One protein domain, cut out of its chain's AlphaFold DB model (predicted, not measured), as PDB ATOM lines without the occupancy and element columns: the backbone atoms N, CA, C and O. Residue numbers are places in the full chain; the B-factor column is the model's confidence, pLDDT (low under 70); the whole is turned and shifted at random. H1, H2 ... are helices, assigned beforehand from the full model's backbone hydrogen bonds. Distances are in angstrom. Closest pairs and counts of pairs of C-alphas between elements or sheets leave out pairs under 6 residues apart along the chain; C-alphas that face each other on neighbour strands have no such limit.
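Overview. This is residues 4 to 115 of the 378 residues of an uncharacterized protein of Sphaerobolus stellatus (strain SS14) (UniProt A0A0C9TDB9). Two long helices, H3 and H1, run the same way and make a narrow V, closed toward their last residues, where the second half of H3 packs on H1. A short helical hairpin, H4 and H5, sits at the closed end, with H4 packed on residues 19 to 23 of H1, while the four-residue H2 packs on H3 farther back. The printed part has 112 residues, with five named helices in the order H1, H2, H3, H4, H5 and no named strand; the class is all helix. The whole is only just compact, close to loose, with a radius of gyration of the C-alphas of 15.7 A and an elongated outline of 53 by 32 by 22 A.

Arrangement. The longest helix is H3, residues 53 to 80. With residues 67 to 80 alone it touches H1, residues 4 to 25, at a shallow tilt of 26 degrees, the same way; their closest C-alphas, of Leu 23 and Gly 77, are 5.0 A apart. With residues 59 to 67 alone H3 touches H2, residues 41 to 44, closest at the C-alphas of Pro 41 and Ser 63, 4.3 A apart. H1, the hub, touches three helices. With residues 10 to 13 it only just touches H2, with 3 pairs of C-alphas within 8 A, the closest being Glu 13 and Pro 41 at 6.9 A. With residues 19 to 23 it touches H4, residues 93 to 99, at a steep tilt of 42 degrees, opposite ways; the closest C-alphas, of Ile 19 and Leu 98, are 7.1 A apart. H4 and H5, residues 106 to 114, form a helical hairpin at a steep tilt of 43 degrees, with the closest C-alphas, of Ala 99 and Arg 106, 4.8 A apart. The packing is only just mostly crossed, 1 of these 3 tilted pairs being shallow. H3 and H5 are near each other, with 6 pairs of C-alphas within 10 A; H1 and H5 are apart. In H1, H4 and H5 every O i to N i+4 pair is within hydrogen-bond range, in H3 23 of 24 are, and H2 is too short for such a pair.

Along the chain. H3 is 40.8 A from first to last C-alpha and ends with C-alpha 80 at (252.655, 346.165, 414.904). H1 is 31.6 A long and begins with C-alpha 4 at (232.812, 349.912, 386.663). H2 measures 5.5 A, H4 10.1 A and H5 12.4 A, the last ending with C-alpha 114 at (256.297, 343.265, 397.711).

Size, cuts and confidence. The two C-alphas farthest apart, of Arg 51 and Ser 84, are 53.0 A from each other. The printed part has no cut. The links H1 to H2, residues 26 to 40, and H3 to H4, residues 81 to 92, are long. Mean pLDDT of the printed part is 89.6; residues 33 to 34 are under 70.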
ATOM      1  N   ASP A   4     231.808 350.963 386.517       84.88
ATOM      2  CA  ASP A   4     232.812 349.912 386.663       84.88
ATOM      3  C   ASP A   4     234.092 350.370 387.385       84.88
ATOM      4  O   ASP A   4     234.641 349.627 388.203       84.88
ATOM      5  N   VAL A   5     234.557 351.606 387.159       87.88
ATOM      6  CA  VAL A   5     235.764 352.139 387.819       87.88
ATOM      7  C   VAL A   5     235.481 352.483 389.282       87.88
ATOM      8  O   VAL A   5     236.276 352.138 390.158       87.88
ATOM      9  N   ALA A   6     234.340 353.115 389.565       89.00
ATOM     10  CA  ALA A   6     233.938 353.438 390.935       89.00
ATOM     11  C   ALA A   6     233.710 352.160 391.758       89.00
ATOM     12  O   ALA A   6     234.166 352.061 392.897       89.00
ATOM     13  N   ASP A   7     233.080 351.148 391.163       92.19
ATOM     14  CA  ASP A   7     232.856 349.855 391.806       92.19
ATOM     15  C   ASP A   7     234.163 349.071 391.999       92.19
ATOM     16  O   ASP A   7     234.331 348.358 392.991       92.19
ATOM     17  N   SER A   8     235.131 349.224 391.092       93.69
ATOM     18  CA  SER A   8     236.487 348.693 391.271       93.69
ATOM     19  C   SER A   8     237.204 349.334 392.467       93.69
ATOM     20  O   SER A   8     237.703 348.624 393.342       93.69
ATOM     21  N   TRP A   9     237.171 350.667 392.578       94.75
ATOM     22  CA  TRP A   9     237.738 351.390 393.724       94.75
ATOM     23  C   TRP A   9     237.064 350.991 395.035       94.75
ATOM     24  O   TRP A   9     237.744 350.774 396.035       94.75
ATOM     25  N   ARG A  10     235.741 350.810 395.020       95.19
ATOM     26  CA  ARG A  10     234.992 350.369 396.196       95.19
ATOM     27  C   ARG A  10     235.403 348.982 396.661       95.19
ATOM     28  O   ARG A  10     235.580 348.772 397.857       95.19
ATOM     29  N   ARG A  11     235.568 348.036 395.734       93.56
ATOM     30  CA  ARG A  11     236.049 346.687 396.061       93.56
ATOM     31  C   ARG A  11     237.453 346.727 396.659       93.56
ATOM     32  O   ARG A  11     237.679 346.090 397.684       93.56
ATOM     33  N   LEU A  12     238.354 347.522 396.076       93.38
ATOM     34  CA  LEU A  12     239.704 347.712 396.606       93.38
ATOM     35  C   LEU A  12     239.682 348.316 398.018       93.38
ATOM     36  O   LEU A  12     240.334 347.799 398.918       93.38
ATOM     37  N   GLU A  13     238.908 349.379 398.233       94.88
ATOM     38  CA  GLU A  13     238.767 350.030 399.538       94.88
ATOM     39  C   GLU A  13     238.273 349.056 400.611       94.88
ATOM     40  O   GLU A  13     238.850 348.995 401.697       94.88
ATOM     41  N   LEU A  14     237.242 348.264 400.304       93.06
ATOM     42  CA  LEU A  14     236.699 347.270 401.228       93.06
ATOM     43  C   LEU A  14     237.713 346.162 401.544       93.06
ATOM     44  O   LEU A  14     237.835 345.772 402.705       93.06
ATOM     45  N   ALA A  15     238.461 345.685 400.545       92.00
ATOM     46  CA  ALA A  15     239.499 344.675 400.740       92.00
ATOM     47  C   ALA A  15     240.626 345.191 401.651       92.00
ATOM     48  O   ALA A  15     240.986 344.541 402.633       92.00
ATOM     49  N   LEU A  16     241.130 346.397 401.381       93.19
ATOM     50  CA  LEU A  16     242.178 347.028 402.184       93.19
ATOM     51  C   LEU A  16     241.693 347.339 403.608       93.19
ATOM     52  O   LEU A  16     242.401 347.056 404.571       93.19
ATOM     53  N   ALA A  17     240.469 347.849 403.771       92.50
ATOM     54  CA  ALA A  17     239.879 348.092 405.088       92.50
ATOM     55  C   ALA A  17     239.690 346.791 405.888       92.50
ATOM     56  O   ALA A  17     239.897 346.771 407.104       92.50
ATOM     57  N   CYS A  18     239.340 345.689 405.213       91.44
ATOM     58  CA  CYS A  18     239.280 344.367 405.827       91.44
ATOM     59  C   CYS A  18     240.660 343.928 406.336       91.44
ATOM     60  O   CYS A  18     240.779 343.576 407.511       91.44
ATOM     61  N   ILE A  19     241.705 344.029 405.502       92.50
ATOM     62  CA  ILE A  19     243.090 343.733 405.905       92.50
ATOM     63  C   ILE A  19     243.485 344.550 407.131       92.50
ATOM     64  O   ILE A  19     243.951 343.988 408.120       92.50
ATOM     65  N   VAL A  20     243.271 345.866 407.087       91.69
ATOM     66  CA  VAL A  20     243.610 346.775 408.186       91.69
ATOM     67  C   VAL A  20     242.973 346.313 409.495       91.69
ATOM     68  O   VAL A  20     243.660 346.158 410.505       91.69
ATOM     69  N   LYS A  21     241.668 346.023 409.469       89.44
ATOM     70  CA  LYS A  21     240.932 345.554 410.647       89.44
ATOM     71  C   LYS A  21     241.492 344.236 411.185       89.44
ATOM     72  O   LYS A  21     241.531 344.044 412.397       89.44
ATOM     73  N   LYS A  22     241.907 343.326 410.301       91.44
ATOM     74  CA  LYS A  22     242.486 342.027 410.669       91.44
ATOM     75  C   LYS A  22     243.869 342.171 411.300       91.44
ATOM     76  O   LYS A  22     244.095 341.587 412.356       91.44
ATOM     77  N   LEU A  23     244.746 342.981 410.707       91.69
ATOM     78  CA  LEU A  23     246.096 343.221 411.222       91.69
ATOM     79  C   LEU A  23     246.072 343.906 412.585       91.69
ATOM     80  O   LEU A  23     246.693 343.427 413.524       91.69
ATOM     81  N   ILE A  24     245.304 344.987 412.716       88.38
ATOM     82  CA  ILE A  24     245.265 345.768 413.955       88.38
ATOM     83  C   ILE A  24     244.635 344.980 415.108       88.38
ATOM     84  O   ILE A  24     245.100 345.081 416.243       88.38
ATOM     85  N   LYS A  25     243.651 344.115 414.824       86.31
ATOM     86  CA  LYS A  25     243.086 343.194 415.823       86.31
ATOM     87  C   LYS A  25     244.126 342.217 416.397       86.31
ATOM     88  O   LYS A  25     243.964 341.786 417.533       86.31
ATOM     89  N   HIS A  26     245.155 341.868 415.627       87.12
ATOM     90  CA  HIS A  26     246.263 341.000 416.043       87.12
ATOM     91  C   HIS A  26     247.577 341.771 416.203       87.12
ATOM     92  O   HIS A  26     248.662 341.220 416.020       87.12
ATOM     93  N   SER A  27     247.484 343.058 416.535       85.94
ATOM     94  CA  SER A  27     248.664 343.809 416.938       85.94
ATOM     95  C   SER A  27     249.242 343.203 418.222       85.94
ATOM     96  O   SER A  27     248.518 342.875 419.158       85.94
ATOM     97  N   GLY A  28     250.563 343.050 418.258       80.81
ATOM     98  CA  GLY A  28     251.317 342.639 419.443       80.81
ATOM     99  C   GLY A  28     251.593 343.799 420.405       80.81
ATOM    100  O   GLY A  28     252.453 343.680 421.274       80.81
ATOM    101  N   VAL A  29     250.924 344.943 420.219       81.31
ATOM    102  CA  VAL A  29     251.073 346.149 421.040       81.31
ATOM    103  C   VAL A  29     249.704 346.665 421.468       81.31
ATOM    104  O   VAL A  29     248.716 346.502 420.753       81.31
ATOM    105  N   HIS A  30     249.645 347.337 422.615       77.75
ATOM    106  CA  HIS A  30     248.427 348.005 423.055       77.75
ATOM    107  C   HIS A  30     248.256 349.334 422.318       77.75
ATOM    108  O   HIS A  30     249.094 350.231 422.414       77.75
ATOM    109  N   LEU A  31     247.161 349.442 421.567       80.00
ATOM    110  CA  LEU A  31     246.731 350.679 420.922       80.00
ATOM    111  C   LEU A  31     245.748 351.435 421.814       80.00
ATOM    112  O   LEU A  31     244.999 350.832 422.585       80.00
ATOM    113  N   GLU A  32     245.741 352.758 421.674       74.31
ATOM    114  CA  GLU A  32     244.804 353.636 422.371       74.31
ATOM    115  C   GLU A  32     243.349 353.308 421.995       74.31
ATOM    116  O   GLU A  32     243.042 352.949 420.855       74.31
ATOM    117  N   LEU A  33     242.434 353.437 422.961       65.38
ATOM    118  CA  LEU A  33     241.006 353.161 422.752       65.38
ATOM    119  C   LEU A  33     240.374 354.104 421.716       65.38
ATOM    120  O   LEU A  33     239.410 353.731 421.052       65.38
ATOM    121  N   ASP A  34     240.919 355.310 421.577       65.94
ATOM    122  CA  ASP A  34     240.518 356.343 420.628       65.94
ATOM    123  C   ASP A  34     241.384 356.365 419.361       65.94
ATOM    124  O   ASP A  34     241.381 357.361 418.634       65.94
ATOM    125  N   PHE A  35     242.087 355.265 419.050       71.00
ATOM    126  CA  PHE A  35     242.827 355.131 417.798       71.00
ATOM    127  C   PHE A  35     241.894 355.338 416.592       71.00
ATOM    128  O   PHE A  35     241.137 354.454 416.178       71.00
ATOM    129  N   ASN A  36     241.943 356.548 416.036       71.00
ATOM    130  CA  ASN A  36     241.069 356.983 414.961       71.00
ATOM    131  C   ASN A  36     241.710 356.704 413.605       71.00
ATOM    132  O   ASN A  36     242.830 357.123 413.310       71.00
ATOM    133  N   TRP A  37     240.954 356.034 412.745       72.44
ATOM    134  CA  TRP A  37     241.385 355.739 411.389       72.44
ATOM    135  C   TRP A  37     241.459 357.003 410.537       72.44
ATOM    136  O   TRP A  37     240.613 357.898 410.634       72.44
ATOM    137  N   LEU A  38     242.432 357.031 409.623       84.12
ATOM    138  CA  LEU A  38     242.419 358.005 408.540       84.12
ATOM    139  C   LEU A  38     241.116 357.865 407.732       84.12
ATOM    140  O   LEU A  38     240.612 356.751 407.561       84.12
ATOM    141  N   PRO A  39     240.557 358.973 407.210       87.94
ATOM    142  CA  PRO A  39     239.294 358.925 406.486       87.94
ATOM    143  C   PRO A  39     239.361 357.979 405.291       87.94
ATOM    144  O   PRO A  39     240.264 358.088 404.461       87.94
ATOM    145  N   LEU A  40     238.374 357.090 405.179       90.94
ATOM    146  CA  LEU A  40     238.304 356.134 404.079       90.94
ATOM    147  C   LEU A  40     238.102 356.844 402.726       90.94
ATOM    148  O   LEU A  40     237.430 357.883 402.681       90.94
ATOM    149  N   PRO A  41     238.614 356.298 401.607       94.25
ATOM    150  CA  PRO A  41     238.446 356.887 400.280       94.25
ATOM    151  C   PRO A  41     237.001 357.253 399.922       94.25
ATOM    152  O   PRO A  41     236.769 358.318 399.334       94.25
ATOM    153  N   SER A  42     236.024 356.429 400.314       93.69
ATOM    154  CA  SER A  42     234.597 356.640 400.032       93.69
ATOM    155  C   SER A  42     234.052 357.913 400.673       93.69
ATOM    156  O   SER A  42     233.253 358.618 400.056       93.69
ATOM    157  N   THR A  43     234.571 358.291 401.845       92.38
ATOM    158  CA  THR A  43     234.200 359.531 402.551       92.38
ATOM    159  C   THR A  43     234.634 360.799 401.809       92.38
ATOM    160  O   THR A  43     234.198 361.902 402.135       92.38
ATOM    161  N   ARG A  44     235.492 360.668 400.788       93.94
ATOM    162  CA  ARG A  44     235.962 361.783 399.949       93.94
ATOM    163  C   ARG A  44     235.136 361.973 398.674       93.94
ATOM    164  O   ARG A  44     235.346 362.947 397.949       93.94
ATOM    165  N   GLY A  45     234.142 361.111 398.453       90.88
ATOM    166  CA  GLY A  45     233.048 361.353 397.522       90.88
ATOM    167  C   GLY A  45     233.250 360.862 396.092       90.88
ATOM    168  O   GLY A  45     232.503 361.295 395.216       90.88
ATOM    169  N   TYR A  46     234.199 359.954 395.824       92.69
ATOM    170  CA  TYR A  46     234.312 359.325 394.495       92.69
ATOM    171  C   TYR A  46     233.086 358.470 394.123       92.69
ATOM    172  O   TYR A  46     232.826 358.274 392.939       92.69
ATOM    173  N   LEU A  47     232.314 358.008 395.116       91.88
ATOM    174  CA  LEU A  47     231.055 357.274 394.924       91.88
ATOM    175  C   LEU A  47     229.845 358.183 394.671       91.88
ATOM    176  O   LEU A  47     228.770 357.695 394.325       91.88
ATOM    177  N   HIS A  48     229.977 359.492 394.886       89.75
ATOM    178  CA  HIS A  48     228.855 360.412 394.745       89.75
ATOM    179  C   HIS A  48     228.704 360.895 393.301       89.75
ATOM    180  O   HIS A  48     229.705 361.128 392.618       89.75
ATOM    181  N   PRO A  49     227.464 361.112 392.830       88.12
ATOM    182  CA  PRO A  49     227.242 361.838 391.592       88.12
ATOM    183  C   PRO A  49     227.649 363.307 391.774       88.12
ATOM    184  O   PRO A  49     227.341 363.938 392.787       88.12
ATOM    185  N   HIS A  50     228.320 363.871 390.769       88.69
ATOM    186  CA  HIS A  50     228.770 365.263 390.779       88.69
ATOM    187  C   HIS A  50     228.148 366.022 389.617       88.69
ATOM    188  O   HIS A  50     228.243 365.592 388.472       88.69
ATOM    189  N   ARG A  51     227.549 367.179 389.914       87.00
ATOM    190  CA  ARG A  51     226.985 368.079 388.896       87.00
ATOM    191  C   ARG A  51     228.064 368.812 388.092       87.00
ATOM    192  O   ARG A  51     227.832 369.156 386.941       87.00
ATOM    193  N   PHE A  52     229.220 369.057 388.708       90.44
ATOM    194  CA  PHE A  52     230.302 369.858 388.138       90.44
ATOM    195  C   PHE A  52     231.582 369.036 388.022       90.44
ATOM    196  O   PHE A  52     231.966 368.330 388.963       90.44
ATOM    197  N   TYR A  53     232.251 369.171 386.881       88.56
ATOM    198  CA  TYR A  53     233.462 368.428 386.558       88.56
ATOM    199  C   TYR A  53     234.620 368.742 387.520       88.56
ATOM    200  O   TYR A  53     235.262 367.811 388.008       88.56
ATOM    201  N   GLU A  54     234.844 370.008 387.909       88.94
ATOM    202  CA  GLU A  54     235.953 370.328 388.826       88.94
ATOM    203  C   GLU A  54     235.746 369.717 390.215       88.94
ATOM    204  O   GLU A  54     236.703 369.307 390.878       88.94
ATOM    205  N   LYS A  55     234.489 369.630 390.667       84.75
ATOM    206  CA  LYS A  55     234.152 368.992 391.943       84.75
ATOM    207  C   LYS A  55     234.429 367.489 391.892       84.75
ATOM    208  O   LYS A  55     235.033 366.968 392.829       84.75
ATOM    209  N   ALA A  56     234.067 366.828 390.790       88.75
ATOM    210  CA  ALA A  56     234.381 365.417 390.575       88.75
ATOM    211  C   ALA A  56     235.894 365.163 390.634       88.75
ATOM    212  O   ALA A  56     236.332 364.282 391.370       88.75
ATOM    213  N   ILE A  57     236.696 365.978 389.939       89.81
ATOM    214  CA  ILE A  57     238.162 365.868 389.957       89.81
ATOM    215  C   ILE A  57     238.716 366.016 391.379       89.81
ATOM    216  O   ILE A  57     239.508 365.186 391.826       89.81
ATOM    217  N   LYS A  58     238.293 367.053 392.115       90.94
ATOM    218  CA  LYS A  58     238.753 367.282 393.496       90.94
ATOM    219  C   LYS A  58     238.420 366.098 394.405       90.94
ATOM    220  O   LYS A  58     239.258 365.707 395.215       90.94
ATOM    221  N   CYS A  59     237.223 365.525 394.276       90.25
ATOM    222  CA  CYS A  59     236.829 364.328 395.017       90.25
ATOM    223  C   CYS A  59     237.693 363.118 394.645       90.25
ATOM    224  O   CYS A  59     238.183 362.447 395.544       90.25
ATOM    225  N   ILE A  60     237.957 362.888 393.355       90.62
ATOM    226  CA  ILE A  60     238.815 361.788 392.891       90.62
ATOM    227  C   ILE A  60     240.230 361.908 393.466       90.62
ATOM    228  O   ILE A  60     240.731 360.934 394.025       90.62
ATOM    229  N   TYR A  61     240.860 363.087 393.400       90.44
ATOM    230  CA  TYR A  61     242.198 363.282 393.973       90.44
ATOM    231  C   TYR A  61     242.215 363.052 395.485       90.44
ATOM    232  O   TYR A  61     243.054 362.310 395.983       90.44
ATOM    233  N   ARG A  62     241.237 363.601 396.215       91.38
ATOM    234  CA  ARG A  62     241.129 363.389 397.666       91.38
ATOM    235  C   ARG A  62     240.900 361.920 398.025       91.38
ATOM    236  O   ARG A  62     241.459 361.446 399.008       91.38
ATOM    237  N   SER A  63     240.084 361.203 397.254       94.06
ATOM    238  CA  SER A  63     239.856 359.765 397.431       94.06
ATOM    239  C   SER A  63     241.115 358.956 397.148       94.06
ATOM    240  O   SER A  63     241.451 358.079 397.935       94.06
ATOM    241  N   ARG A  64     241.843 359.279 396.072       94.00
ATOM    242  CA  ARG A  64     243.133 358.659 395.746       94.00
ATOM    243  C   ARG A  64     244.130 358.828 396.890       94.00
ATOM    244  O   ARG A  64     244.750 357.859 397.308       94.00
ATOM    245  N   ASP A  65     244.260 360.037 397.422       91.38
ATOM    246  CA  ASP A  65     245.210 360.310 398.502       91.38
ATOM    247  C   ASP A  65     244.786 359.603 399.806       91.38
ATOM    248  O   ASP A  65     245.626 359.124 400.563       91.38
ATOM    249  N   ALA A  66     243.481 359.427 400.037       92.38
ATOM    250  CA  ALA A  66     242.974 358.618 401.145       92.38
ATOM    251  C   ALA A  66     243.322 357.118 401.019       92.38
ATOM    252  O   ALA A  66     243.499 356.459 402.045       92.38
ATOM    253  N   PHE A  67     243.499 356.572 399.806       94.44
ATOM    254  CA  PHE A  67     244.017 355.204 399.644       94.44
ATOM    255  C   PHE A  67     245.446 355.073 400.171       94.44
ATOM    256  O   PHE A  67     245.771 354.053 400.773       94.44
ATOM    257  N   LEU A  68     246.285 356.102 400.009       92.44
ATOM    258  CA  LEU A  68     247.637 356.097 400.576       92.44
ATOM    259  C   LEU A  68     247.594 356.041 402.106       92.44
ATOM    260  O   LEU A  68     248.365 355.300 402.704       92.44
ATOM    261  N   GLY A  69     246.649 356.747 402.734       91.25
ATOM    262  CA  GLY A  69     246.419 356.647 404.178       91.25
ATOM    263  C   GLY A  69     246.025 355.233 404.616       91.25
ATOM    264  O   GLY A  69     246.531 354.721 405.616       91.25
ATOM    265  N   LEU A  70     245.177 354.561 403.835       92.31
ATOM    266  CA  LEU A  70     244.771 353.183 404.108       92.31
ATOM    267  C   LEU A  70     245.942 352.198 403.953       92.31
ATOM    268  O   LEU A  70     246.146 351.348 404.813       92.31
ATOM    269  N   LEU A  71     246.766 352.353 402.914       94.38
ATOM    270  CA  LEU A  71     247.973 351.543 402.693       94.38
ATOM    271  C   LEU A  71     249.044 351.782 403.772       94.38
ATOM    272  O   LEU A  71     249.656 350.832 404.266       94.38
ATOM    273  N   ALA A  72     249.229 353.029 404.206       91.81
ATOM    274  CA  ALA A  72     250.094 353.363 405.338       91.81
ATOM    275  C   ALA A  72     249.610 352.689 406.631       91.81
ATOM    276  O   ALA A  72     250.411 352.199 407.422       91.81
ATOM    277  N   THR A  73     248.293 352.584 406.807       91.75
ATOM    278  CA  THR A  73     247.690 351.887 407.947       91.75
ATOM    279  C   THR A  73     247.929 350.373 407.895       91.75
ATOM    280  O   THR A  73     248.170 349.760 408.932       91.75
ATOM    281  N   ILE A  74     247.929 349.757 406.707       94.38
ATOM    282  CA  ILE A  74     248.339 348.350 406.542       94.38
ATOM    283  C   ILE A  74     249.811 348.180 406.920       94.38
ATOM    284  O   ILE A  74     250.145 347.255 407.655       94.38
ATOM    285  N   SER A  75     250.668 349.102 406.474       94.12
ATOM    286  CA  SER A  75     252.100 349.095 406.802       94.12
ATOM    287  C   SER A  75     252.306 349.172 408.318       94.12
ATOM    288  O   SER A  75     253.058 348.384 408.885       94.12
ATOM    289  N   LEU A  76     251.575 350.067 408.993       92.06
ATOM    290  CA  LEU A  76     251.554 350.148 410.452       92.06
ATOM    291  C   LEU A  76     251.075 348.827 411.068       92.06
ATOM    292  O   LEU A  76     251.738 348.297 411.949       92.06
ATOM    293  N   GLY A  77     249.977 348.254 410.574       93.19
ATOM    294  CA  GLY A  77     249.478 346.958 411.033       93.19
ATOM    295  C   GLY A  77     250.515 345.838 410.922       93.19
ATOM    296  O   GLY A  77     250.659 345.062 411.858       93.19
ATOM    297  N   ALA A  78     251.283 345.787 409.832       94.44
ATOM    298  CA  ALA A  78     252.372 344.828 409.651       94.44
ATOM    299  C   ALA A  78     253.535 345.069 410.634       94.44
ATOM    300  O   ALA A  78     254.062 344.119 411.214       94.44
ATOM    301  N   VAL A  79     253.899 346.334 410.874       93.31
ATOM    302  CA  VAL A  79     254.917 346.741 411.866       93.31
ATOM    303  C   VAL A  79     254.485 346.442 413.297       93.31
ATOM    304  O   VAL A  79     255.331 346.167 414.145       93.31
ATOM    305  N   LEU A  80     253.190 346.465 413.581       92.06
ATOM    306  CA  LEU A  80     252.655 346.165 414.904       92.06
ATOM    307  C   LEU A  80     252.285 344.691 415.082       92.06
ATOM    308  O   LEU A  80     251.959 344.288 416.194       92.06
ATOM    309  N   PHE A  81     252.325 343.885 414.022       92.75
ATOM    310  CA  PHE A  81     251.982 342.469 414.087       92.75
ATOM    311  C   PHE A  81     253.026 341.685 414.889       92.75
ATOM    312  O   PHE A  81     254.234 341.896 414.731       92.75
ATOM    313  N   GLU A  82     252.553 340.761 415.725       86.31
ATOM    314  CA  GLU A  82     253.410 339.917 416.559       86.31
ATOM    315  C   GLU A  82     254.367 339.065 415.707       86.31
ATOM    316  O   GLU A  82     253.961 338.360 414.779       86.31
ATOM    317  N   ARG A  83     255.668 339.145 416.004       87.00
ATOM    318  CA  ARG A  83     256.723 338.474 415.231       87.00
ATOM    319  C   ARG A  83     257.960 338.187 416.076       87.00
ATOM    320  O   ARG A  83     258.216 338.861 417.070       87.00
ATOM    321  N   SER A  84     258.752 337.215 415.627       82.25
ATOM    322  CA  SER A  84     260.057 336.873 416.207       82.25
ATOM    323  C   SER A  84     261.214 337.708 415.643       82.25
ATOM    324  O   SER A  84     262.255 337.824 416.286       82.25
ATOM    325  N   THR A  85     261.054 338.296 414.454       83.56
ATOM    326  CA  THR A  85     262.070 339.133 413.801       83.56
ATOM    327  C   THR A  85     261.992 340.592 414.257       83.56
ATOM    328  O   THR A  85     260.946 341.090 414.676       83.56
ATOM    329  N   SER A  86     263.104 341.324 414.159       77.69
ATOM    330  CA  SER A  86     263.145 342.745 414.537       77.69
ATOM    331  C   SER A  86     262.277 343.611 413.616       77.69
ATOM    332  O   SER A  86     261.485 344.427 414.094       77.69
ATOM    333  N   VAL A  87     262.369 343.388 412.306       86.12
ATOM    334  CA  VAL A  87     261.624 344.103 411.262       86.12
ATOM    335  C   VAL A  87     260.770 343.130 410.442       86.12
ATOM    336  O   VAL A  87     261.164 341.967 410.300       86.12
ATOM    337  N   PRO A  88     259.609 343.562 409.913       88.69
ATOM    338  CA  PRO A  88     258.830 342.722 409.018       88.69
ATOM    339  C   PRO A  88     259.529 342.528 407.662       88.69
ATOM    340  O   PRO A  88     260.258 343.394 407.183       88.69
ATOM    341  N   ASP A  89     259.271 341.383 407.046       89.56
ATOM    342  CA  ASP A  89     259.798 340.919 405.766       89.56
ATOM    343  C   ASP A  89     258.802 339.955 405.083       89.56
ATOM    344  O   ASP A  89     257.698 339.712 405.577       89.56
ATOM    345  N   MET A  90     259.198 339.357 403.955       90.25
ATOM    346  CA  MET A  90     258.359 338.401 403.216       90.25
ATOM    347  C   MET A  90     258.098 337.078 403.955       90.25
ATOM    348  O   MET A  90     257.230 336.315 403.539       90.25
ATOM    349  N   SER A  91     258.827 336.788 405.034       89.31
ATOM    350  CA  SER A  91     258.592 335.617 405.886       89.31
ATOM    351  C   SER A  91     257.667 335.923 407.066       89.31
ATOM    352  O   SER A  91     257.340 335.035 407.857       89.31
ATOM    353  N   SER A  92     257.226 337.178 407.194       90.75
ATOM    354  CA  SER A  92     256.543 337.637 408.391       90.75
ATOM    355  C   SER A  92     255.175 336.978 408.597       90.75
ATOM    356  O   SER A  92     254.407 336.820 407.640       90.75
ATOM    357  N   PRO A  93     254.811 336.648 409.855       93.38
ATOM    358  CA  PRO A  93     253.600 335.882 410.159       93.38
ATOM    359  C   PRO A  93     252.296 336.521 409.668       93.38
ATOM    360  O   PRO A  93     251.343 335.805 409.357       93.38
ATOM    361  N   TRP A  94     252.258 337.851 409.551       94.56
ATOM    362  CA  TRP A  94     251.077 338.590 409.109       94.56
ATOM    363  C   TRP A  94     250.613 338.190 407.697       94.56
ATOM    364  O   TRP A  94     249.411 338.183 407.439       94.56
ATOM    365  N   ILE A  95     251.532 337.790 406.807       95.06
ATOM    366  CA  ILE A  95     251.209 337.350 405.437       95.06
ATOM    367  C   ILE A  95     250.410 336.046 405.484       95.06
ATOM    368  O   ILE A  95     249.323 335.950 404.913       95.06
ATOM    369  N   ASN A  96     250.918 335.053 406.222       94.25
ATOM    370  CA  ASN A  96     250.245 333.764 406.392       94.25
ATOM    371  C   ASN A  96     248.919 333.920 407.147       94.25
ATOM    372  O   ASN A  96     247.934 333.274 406.798       94.25
ATOM    373  N   TYR A  97     248.879 334.806 408.143       95.31
ATOM    374  CA  TYR A  97     247.671 335.117 408.901       95.31
ATOM    375  C   TYR A  97     246.565 335.728 408.025       95.31
ATOM    376  O   TYR A  97     245.398 335.353 408.141       95.31
ATOM    377  N   LEU A  98     246.894 336.658 407.125       94.81
ATOM    378  CA  LEU A  98     245.902 337.207 406.199       94.81
ATOM    379  C   LEU A  98     245.449 336.159 405.181       94.81
ATOM    380  O   LEU A  98     244.250 336.017 404.964       94.81
ATOM    381  N   ALA A  99     246.382 335.387 404.620       94.06
ATOM    382  CA  ALA A  99     246.082 334.337 403.646       94.06
ATOM    383  C   ALA A  99     245.251 333.173 404.222       94.06
ATOM    384  O   ALA A  99     244.649 332.419 403.464       94.06
ATOM    385  N   SER A 100     245.192 333.010 405.550       93.69
ATOM    386  CA  SER A 100     244.345 331.994 406.188       93.69
ATOM    387  C   SER A 100     242.871 332.399 406.290       93.69
ATOM    388  O   SER A 100     242.056 331.613 406.772       93.69
ATOM    389  N   HIS A 101     242.516 333.632 405.920       90.94
ATOM    390  CA  HIS A 101     241.142 334.116 405.964       90.94
ATOM    391  C   HIS A 101     240.421 333.870 404.641       90.94
ATOM    392  O   HIS A 101     240.928 334.188 403.568       90.94
ATOM    393  N   GLU A 102     239.188 333.372 404.730       87.25
ATOM    394  CA  GLU A 102     238.331 333.175 403.564       87.25
ATOM    395  C   GLU A 102     238.139 334.490 402.786       87.25
ATOM    396  O   GLU A 102     237.867 335.546 403.366       87.25
ATOM    397  N   GLY A 103     238.302 334.421 401.464       84.44
ATOM    398  CA  GLY A 103     238.167 335.567 400.563       84.44
ATOM    399  C   GLY A 103     239.416 336.445 400.422       84.44
ATOM    400  O   GLY A 103     239.370 337.407 399.658       84.44
ATOM    401  N   ILE A 104     240.523 336.132 401.108       88.75
ATOM    402  CA  ILE A 104     241.815 336.803 400.911       88.75
ATOM    403  C   ILE A 104     242.760 335.857 400.169       88.75
ATOM    404  O   ILE A 104     243.229 334.864 400.718       88.75
ATOM    405  N   ASP A 105     243.045 336.179 398.910       90.56
ATOM    406  CA  ASP A 105     243.975 335.401 398.096       90.56
ATOM    407  C   ASP A 105     245.434 335.619 398.535       90.56
ATOM    408  O   ASP A 105     245.875 336.751 398.755       90.56
ATOM    409  N   ARG A 106     246.197 334.525 398.646       93.62
ATOM    410  CA  ARG A 106     247.596 334.567 399.090       93.62
ATOM    411  C   ARG A 106     248.480 335.363 398.133       93.62
ATOM    412  O   ARG A 106     249.314 336.133 398.604       93.62
ATOM    413  N   VAL A 107     248.311 335.181 396.822       94.00
ATOM    414  CA  VAL A 107     249.124 335.872 395.810       94.00
ATOM    415  C   VAL A 107     248.913 337.374 395.938       94.00
ATOM    416  O   VAL A 107     249.881 338.126 395.966       94.00
ATOM    417  N   TRP A 108     247.667 337.803 396.145       92.50
ATOM    418  CA  TRP A 108     247.355 339.213 396.360       92.50
ATOM    419  C   TRP A 108     248.026 339.808 397.611       92.50
ATOM    420  O   TRP A 108     248.538 340.927 397.561       92.50
ATOM    421  N   VAL A 109     248.071 339.070 398.728       93.88
ATOM    422  CA  VAL A 109     248.763 339.523 399.952       93.88
ATOM    423  C   VAL A 109     250.274 339.589 399.745       93.88
ATOM    424  O   VAL A 109     250.908 340.550 400.179       93.88
ATOM    425  N   GLU A 110     250.863 338.593 399.083       94.81
ATOM    426  CA  GLU A 110     252.294 338.599 398.773       94.81
ATOM    427  C   GLU A 110     252.660 339.745 397.822       94.81
ATOM    428  O   GLU A 110     253.673 340.410 398.033       94.81
ATOM    429  N   ASP A 111     251.830 340.026 396.818       94.62
ATOM    430  CA  ASP A 111     252.025 341.163 395.917       94.62
ATOM    431  C   ASP A 111     251.934 342.490 396.664       94.62
ATOM    432  O   ASP A 111     252.788 343.355 396.473       94.62
ATOM    433  N   LEU A 112     250.972 342.631 397.582       93.81
ATOM    434  CA  LEU A 112     250.885 343.789 398.469       93.81
ATOM    435  C   LEU A 112     252.151 343.935 399.329       93.81
ATOM    436  O   LEU A 112     252.685 345.041 399.443       93.81
ATOM    437  N   ALA A 113     252.664 342.836 399.890       94.31
ATOM    438  CA  ALA A 113     253.878 342.822 400.706       94.31
ATOM    439  C   ALA A 113     255.145 343.191 399.911       94.31
ATOM    440  O   ALA A 113     256.051 343.809 400.463       94.31
ATOM    441  N   ARG A 114     255.196 342.872 398.612       93.38
ATOM    442  CA  ARG A 114     256.297 343.265 397.711       93.38
ATOM    443  C   ARG A 114     256.278 344.754 397.339       93.38
ATOM    444  O   ARG A 114     257.254 345.246 396.777       93.38
ATOM    445  N   THR A 115     255.187 345.474 397.610       92.94
ATOM    446  CA  THR A 115     255.117 346.930 397.396       92.94
ATOM    447  C   THR A 115     255.762 347.717 398.546       92.94
ATOM    448  O   THR A 115     256.236 347.152 399.530       92.94
TER     449      THR A 115